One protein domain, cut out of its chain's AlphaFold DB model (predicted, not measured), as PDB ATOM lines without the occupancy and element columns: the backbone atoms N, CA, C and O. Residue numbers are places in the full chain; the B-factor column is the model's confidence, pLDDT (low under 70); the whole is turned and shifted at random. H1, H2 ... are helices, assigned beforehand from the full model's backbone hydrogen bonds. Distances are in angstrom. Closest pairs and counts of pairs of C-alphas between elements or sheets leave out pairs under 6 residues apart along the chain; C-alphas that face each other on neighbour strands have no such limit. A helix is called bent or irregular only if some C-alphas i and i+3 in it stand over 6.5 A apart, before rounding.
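AT A GLANCE: This is residues 165 to 220 of the 275 residues of an uncharacterized protein of Cuscuta campestris (UniProt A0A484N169). Two helices make an open, flat V: H1 is the longer arm, and H2 folds back from its end through a tight link, with the space between the arms empty. H1 curves by a kink of 33 degrees near residue 173. The printed part has 56 residues, H1 then H2, no named strand, class all helix; it is extended, with a radius of gyration of the C-alphas of 15.8 A, spanning 47 by 30 by 6 A.

HOW THE PARTS SIT: H1, residues 166 to 195, and H2, residues 199 to 218, touch only at the corner by their link, H1 with residues 194 to 195 alone and H2 with 201 to 202 alone. Their closest C-alphas, of Ile 195 and Asn 202, are 6.3 A apart. They run opposite ways at a shallow tilt of 27 degrees. O i to N i+4 pairs are within hydrogen-bond range in 24 of 26 in H1 and 14 of 16 in H2.

IN THESE COORDINATES: H1 runs 40.4 A from C-alpha 166 at (111.948, 73.274, 86.737); it is irregular, with C-alphas 167 and 170 7.3 A apart. H2 runs 29.2 A to C-alpha 218 at (100.848, 90.073, 105.506).

THE WHOLE: The C-alphas farthest apart, of Met 167 and Ala 200, are 46.8 A apart. The printed part has no cut; residues 219 to 220 have pLDDT under 70.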
ATOM      1  N   PRO A 165     112.695  78.103  87.031       74.69
ATOM      2  CA  PRO A 165     112.187  77.083  86.120       74.69
ATOM      3  C   PRO A 165     112.660  75.673  86.516       74.69
ATOM      4  O   PRO A 165     113.787  75.481  86.985       74.69
ATOM      5  N   LEU A 166     111.802  74.670  86.279       73.19
ATOM      6  CA  LEU A 166     111.948  73.274  86.737       73.19
ATOM      7  C   LEU A 166     113.314  72.637  86.416       73.19
ATOM      8  O   LEU A 166     113.832  71.853  87.210       73.19
ATOM      9  N   MET A 167     113.949  73.014  85.299       78.69
ATOM     10  CA  MET A 167     115.253  72.470  84.892       78.69
ATOM     11  C   MET A 167     116.398  72.738  85.885       78.69
ATOM     12  O   MET A 167     117.328  71.932  85.959       78.69
ATOM     13  N   TYR A 168     116.355  73.829  86.658       77.81
ATOM     14  CA  TYR A 168     117.436  74.173  87.599       77.81
ATOM     15  C   TYR A 168     117.129  73.815  89.052       77.81
ATOM     16  O   TYR A 168     118.038  73.846  89.887       77.81
ATOM     17  N   GLN A 169     115.895  73.407  89.357       77.81
ATOM     18  CA  GLN A 169     115.456  73.169  90.731       77.81
ATOM     19  C   GLN A 169     116.291  72.098  91.431       77.81
ATOM     20  O   GLN A 169     116.711  72.313  92.559       77.81
ATOM     21  N   ASN A 170     116.643  70.999  90.759       80.06
ATOM     22  CA  ASN A 170     117.377  69.904  91.404       80.06
ATOM     23  C   ASN A 170     118.794  70.315  91.866       80.06
ATOM     24  O   ASN A 170     119.284  69.874  92.909       80.06
ATOM     25  N   ARG A 171     119.452  71.209  91.111       83.75
ATOM     26  CA  ARG A 171     120.776  71.741  91.473       83.75
ATOM     27  C   ARG A 171     120.666  72.759  92.601       83.75
ATOM     28  O   ARG A 171     121.392  72.646  93.584       83.75
ATOM     29  N   VAL A 172     119.743  73.716  92.480       82.62
ATOM     30  CA  VAL A 172     119.521  74.750  93.504       82.62
ATOM     31  C   VAL A 172     119.066  74.118  94.819       82.62
ATOM     32  O   VAL A 172     119.569  74.493  95.873       82.62
ATOM     33  N   LEU A 173     118.203  73.104  94.762       85.12
ATOM     34  CA  LEU A 173     117.726  72.365  95.927       85.12
ATOM     35  C   LEU A 173     118.874  71.645  96.642       85.12
ATOM     36  O   LEU A 173     118.964  71.701  97.861       85.12
ATOM     37  N   SER A 174     119.799  71.031  95.901       84.69
ATOM     38  CA  SER A 174     120.946  70.330  96.494       84.69
ATOM     39  C   SER A 174     121.881  71.281  97.256       84.69
ATOM     40  O   SER A 174     122.246  71.007  98.401       84.69
ATOM     41  N   TYR A 175     122.235  72.425  96.657       86.81
ATOM     42  CA  TYR A 175     123.043  73.448  97.338       86.81
ATOM     43  C   TYR A 175     122.272  74.131  98.473       86.81
ATOM     44  O   TYR A 175     122.852  74.426  99.518       86.81
ATOM     45  N   GLY A 176     120.965  74.325  98.296       87.75
ATOM     46  CA  GLY A 176     120.068  74.868  99.307       87.75
ATOM     47  C   GLY A 176     119.979  73.976 100.542       87.75
ATOM     48  O   GLY A 176     120.116  74.477 101.650       87.75
ATOM     49  N   ILE A 177     119.832  72.658 100.375       89.50
ATOM     50  CA  ILE A 177     119.813  71.691 101.486       89.50
ATOM     51  C   ILE A 177     121.154  71.682 102.220       89.50
ATOM     52  O   ILE A 177     121.173  71.749 103.448       89.50
ATOM     53  N   ALA A 178     122.275  71.665 101.494       90.56
ATOM     54  CA  ALA A 178     123.597  71.716 102.115       90.56
ATOM     55  C   ALA A 178     123.799  73.008 102.933       90.56
ATOM     56  O   ALA A 178     124.247  72.946 104.080       90.56
ATOM     57  N   GLY A 179     123.417  74.165 102.380       89.50
ATOM     58  CA  GLY A 179     123.484  75.451 103.076       89.50
ATOM     59  C   GLY A 179     122.529  75.540 104.270       89.50
ATOM     60  O   GLY A 179     122.927  75.987 105.344       89.50
ATOM     61  N   ALA A 180     121.295  75.053 104.114       87.56
ATOM     62  CA  ALA A 180     120.279  75.050 105.161       87.56
ATOM     63  C   ALA A 180     120.699  74.192 106.358       87.56
ATOM     64  O   ALA A 180     120.543  74.632 107.490       87.56
ATOM     65  N   ILE A 181     121.290  73.010 106.139       91.44
ATOM     66  CA  ILE A 181     121.782  72.156 107.234       91.44
ATOM     67  C   ILE A 181     122.870  72.875 108.043       91.44
ATOM     68  O   ILE A 181     122.844  72.832 109.274       91.44
ATOM     69  N   ILE A 182     123.801  73.561 107.372       93.88
ATOM     70  CA  ILE A 182     124.877  74.312 108.037       93.88
ATOM     71  C   ILE A 182     124.297  75.484 108.830       93.88
ATOM     72  O   ILE A 182     124.583  75.617 110.018       93.88
ATOM     73  N   PHE A 183     123.443  76.295 108.203       89.56
ATOM     74  CA  PHE A 183     122.797  77.436 108.851       89.56
ATOM     75  C   PHE A 183     121.953  77.005 110.050       89.56
ATOM     76  O   PHE A 183     122.037  77.609 111.120       89.56
ATOM     77  N   ARG A 184     121.206  75.908 109.897       90.31
ATOM     78  CA  ARG A 184     120.416  75.300 110.962       90.31
ATOM     79  C   ARG A 184     121.297  74.899 112.137       90.31
ATOM     80  O   ARG A 184     120.977  75.237 113.273       90.31
ATOM     81  N   LEU A 185     122.420  74.229 111.880       92.62
ATOM     82  CA  LEU A 185     123.366  73.860 112.929       92.62
ATOM     83  C   LEU A 185     123.937  75.103 113.629       92.62
ATOM     84  O   LEU A 185     123.991  75.139 114.857       92.62
ATOM     85  N   SER A 186     124.307  76.139 112.870       94.94
ATOM     86  CA  SER A 186     124.822  77.396 113.422       94.94
ATOM     87  C   SER A 186     123.795  78.118 114.296       94.94
ATOM     88  O   SER A 186     124.131  78.505 115.413       94.94
ATOM     89  N   ILE A 187     122.548  78.265 113.834       88.31
ATOM     90  CA  ILE A 187     121.475  78.913 114.602       88.31
ATOM     91  C   ILE A 187     121.136  78.123 115.855       88.31
ATOM     92  O   ILE A 187     120.953  78.730 116.903       88.31
ATOM     93  N   ILE A 188     121.050  76.794 115.786       89.94
ATOM     94  CA  ILE A 188     120.718  75.986 116.964       89.94
ATOM     95  C   ILE A 188     121.833  76.096 118.013       89.94
ATOM     96  O   ILE A 188     121.549  76.334 119.187       89.94
ATOM     97  N   LEU A 189     123.103  75.978 117.615       92.75
ATOM     98  CA  LEU A 189     124.235  76.115 118.540       92.75
ATOM     99  C   LEU A 189     124.318  77.524 119.141       92.75
ATOM    100  O   LEU A 189     124.524  77.672 120.345       92.75
ATOM    101  N   LEU A 190     124.128  78.559 118.322       91.75
ATOM    102  CA  LEU A 190     124.173  79.939 118.790       91.75
ATOM    103  C   LEU A 190     122.959  80.272 119.664       91.75
ATOM    104  O   LEU A 190     123.115  80.821 120.748       91.75
ATOM    105  N   GLY A 191     121.763  79.872 119.236       89.38
ATOM    106  CA  GLY A 191     120.506  80.102 119.940       89.38
ATOM    107  C   GLY A 191     120.463  79.404 121.295       89.38
ATOM    108  O   GLY A 191     120.111  80.032 122.288       89.38
ATOM    109  N   THR A 192     120.903  78.144 121.379       90.19
ATOM    110  CA  THR A 192     121.006  77.440 122.672       90.19
ATOM    111  C   THR A 192     121.985  78.127 123.623       90.19
ATOM    112  O   THR A 192     121.676  78.278 124.806       90.19
ATOM    113  N   ALA A 193     123.122  78.615 123.118       89.06
ATOM    114  CA  ALA A 193     124.069  79.387 123.918       89.06
ATOM    115  C   ALA A 193     123.484  80.736 124.376       89.06
ATOM    116  O   ALA A 193     123.724  81.147 125.512       89.06
ATOM    117  N   THR A 194     122.691  81.411 123.538       88.12
ATOM    118  CA  THR A 194     122.012  82.670 123.889       88.12
ATOM    119  C   THR A 194     120.953  82.460 124.973       88.12
ATOM    120  O   THR A 194     120.943  83.196 125.963       88.12
ATOM    121  N   ILE A 195     120.132  81.412 124.841       87.94
ATOM    122  CA  ILE A 195     119.049  81.088 125.782       87.94
ATOM    123  C   ILE A 195     119.581  80.840 127.195       87.94
ATOM    124  O   ILE A 195     118.962  81.273 128.163       87.94
ATOM    125  N   GLN A 196     120.742  80.193 127.322       84.44
ATOM    126  CA  GLN A 196     121.355  79.885 128.619       84.44
ATOM    127  C   GLN A 196     121.971  81.098 129.332       84.44
ATOM    128  O   GLN A 196     122.286  81.001 130.518       84.44
ATOM    129  N   ARG A 197     122.223  82.209 128.627       81.25
ATOM    130  CA  ARG A 197     123.031  83.325 129.153       81.25
ATOM    131  C   ARG A 197     122.225  84.580 129.468       81.25
ATOM    132  O   ARG A 197     122.617  85.295 130.384       81.25
ATOM    133  N   PHE A 198     121.134  84.856 128.751       78.00
ATOM    134  CA  PHE A 198     120.383  86.104 128.927       78.00
ATOM    135  C   PHE A 198     118.871  85.931 128.709       78.00
ATOM    136  O   PHE A 198     118.403  85.915 127.571       78.00
ATOM    137  N   GLU A 199     118.084  85.930 129.791       80.25
ATOM    138  CA  GLU A 199     116.611  85.977 129.704       80.25
ATOM    139  C   GLU A 199     116.115  87.220 128.948       80.25
ATOM    140  O   GLU A 199     115.200  87.131 128.131       80.25
ATOM    141  N   ALA A 200     116.773  88.369 129.141       85.50
ATOM    142  CA  ALA A 200     116.410  89.618 128.474       85.50
ATOM    143  C   ALA A 200     116.644  89.605 126.950       85.50
ATOM    144  O   ALA A 200     115.984  90.355 126.241       85.50
ATOM    145  N   VAL A 201     117.554  88.765 126.433       83.56
ATOM    146  CA  VAL A 201     117.845  88.653 124.985       83.56
ATOM    147  C   VAL A 201     116.860  87.713 124.284       83.56
ATOM    148  O   VAL A 201     116.580  87.876 123.097       83.56
ATOM    149  N   ASN A 202     116.258  86.777 125.020       85.12
ATOM    150  CA  ASN A 202     115.248  85.874 124.470       85.12
ATOM    151  C   ASN A 202     113.961  86.614 124.073       85.12
ATOM    152  O   ASN A 202     113.312  86.232 123.102       85.12
ATOM    153  N   LEU A 203     113.608  87.696 124.776       89.81
ATOM    154  CA  LEU A 203     112.403  88.484 124.504       89.81
ATOM    155  C   LEU A 203     112.433  89.216 123.139       89.81
ATOM    156  O   LEU A 203     111.488  89.044 122.366       89.81
ATOM    157  N   PRO A 204     113.489  89.972 122.767       90.00
ATOM    158  CA  PRO A 204     113.595  90.555 121.431       90.00
ATOM    159  C   PRO A 204     113.787  89.492 120.344       90.00
ATOM    160  O   PRO A 204     113.269  89.670 119.244       90.00
ATOM    161  N   LEU A 205     114.464  88.373 120.635       88.81
ATOM    162  CA  LEU A 205     114.572  87.249 119.697       88.81
ATOM    163  C   LEU A 205     113.189  86.661 119.371       88.81
ATOM    164  O   LEU A 205     112.859  86.474 118.201       88.81
ATOM    165  N   ALA A 206     112.360  86.425 120.389       89.25
ATOM    166  CA  ALA A 206     110.984  85.968 120.212       89.25
ATOM    167  C   ALA A 206     110.137  86.995 119.439       89.25
ATOM    168  O   ALA A 206     109.391  86.619 118.535       89.25
ATOM    169  N   GLY A 207     110.300  88.291 119.732       93.19
ATOM    170  CA  GLY A 207     109.644  89.373 118.993       93.19
ATOM    171  C   GLY A 207     110.041  89.425 117.514       93.19
ATOM    172  O   GLY A 207     109.178  89.584 116.654       93.19
ATOM    173  N   LEU A 208     111.323  89.225 117.198       89.06
ATOM    174  CA  LEU A 208     111.826  89.174 115.822       89.06
ATOM    175  C   LEU A 208     111.234  87.986 115.043       89.06
ATOM    176  O   LEU A 208     110.834  88.143 113.885       89.06
ATOM    177  N   LEU A 209     111.142  86.808 115.670       87.25
ATOM    178  CA  LEU A 209     110.524  85.621 115.064       87.25
ATOM    179  C   LEU A 209     109.022  85.816 114.819       87.25
ATOM    180  O   LEU A 209     108.518  85.461 113.751       87.25
ATOM    181  N   LEU A 210     108.317  86.430 115.774       91.06
ATOM    182  CA  LEU A 210     106.902  86.765 115.626       91.06
ATOM    183  C   LEU A 210     106.681  87.789 114.504       91.06
ATOM    184  O   LEU A 210     105.811  87.586 113.659       91.06
ATOM    185  N   TYR A 211     107.501  88.842 114.447       90.50
ATOM    186  CA  TYR A 211     107.458  89.847 113.383       90.50
ATOM    187  C   TYR A 211     107.684  89.226 112.002       90.50
ATOM    188  O   TYR A 211     106.942  89.516 111.068       90.50
ATOM    189  N   SER A 212     108.675  88.341 111.879       82.25
ATOM    190  CA  SER A 212     108.992  87.662 110.615       82.25
ATOM    191  C   SER A 212     107.835  86.778 110.155       82.25
ATOM    192  O   SER A 212     107.465  86.807 108.986       82.25
ATOM    193  N   SER A 213     107.226  86.044 111.090       83.75
ATOM    194  CA  SER A 213     106.061  85.202 110.809       83.75
ATOM    195  C   SER A 213     104.871  86.051 110.359       83.75
ATOM    196  O   SER A 213     104.269  85.762 109.332       83.75
ATOM    197  N   PHE A 214     104.571  87.140 111.074       88.12
ATOM    198  CA  PHE A 214     103.473  88.044 110.725       88.12
ATOM    199  C   PHE A 214     103.695  88.731 109.374       88.12
ATOM    200  O   PHE A 214     102.763  88.854 108.587       88.12
ATOM    201  N   LYS A 215     104.936  89.135 109.080       80.38
ATOM    202  CA  LYS A 215     105.295  89.736 107.796       80.38
ATOM    203  C   LYS A 215     105.038  88.776 106.635       80.38
ATOM    204  O   LYS A 215     104.436  89.192 105.657       80.38
ATOM    205  N   LEU A 216     105.419  87.503 106.768       75.06
ATOM    206  CA  LEU A 216     105.174  86.498 105.730       75.06
ATOM    207  C   LEU A 216     103.680  86.304 105.428       75.06
ATOM    208  O   LEU A 216     103.338  86.126 104.268       75.06
ATOM    209  N   PHE A 217     102.808  86.390 106.438       77.69
ATOM    210  CA  PHE A 217     101.352  86.323 106.245       77.69
ATOM    211  C   PHE A 217     100.742  87.621 105.695       77.69
ATOM    212  O   PHE A 217      99.686  87.583 105.076       77.69
ATOM    213  N   ALA A 218     101.365  88.775 105.940       78.44
ATOM    214  CA  ALA A 218     100.848  90.073 105.506       78.44
ATOM    215  C   ALA A 218     101.239  90.441 104.062       78.44
ATOM    216  O   ALA A 218     100.622  91.321 103.468       78.44
ATOM    217  N   GLU A 219     102.271  89.808 103.499       64.81
ATOM    218  CA  GLU A 219     102.871  90.166 102.200       64.81
ATOM    219  C   GLU A 219     102.250  89.393 101.011       64.81
ATOM    220  O   GLU A 219     102.830  89.360  99.929       64.81
ATOM    221  N   GLU A 220     101.072  88.779 101.192       58.12
ATOM    222  CA  GLU A 220     100.409  87.948 100.170       58.12
ATOM    223  C   GLU A 220      99.582  88.747  99.134       58.12
ATOM    224  O   GLU A 220      99.303  88.210  98.066       58.12
TER     225      GLU A 220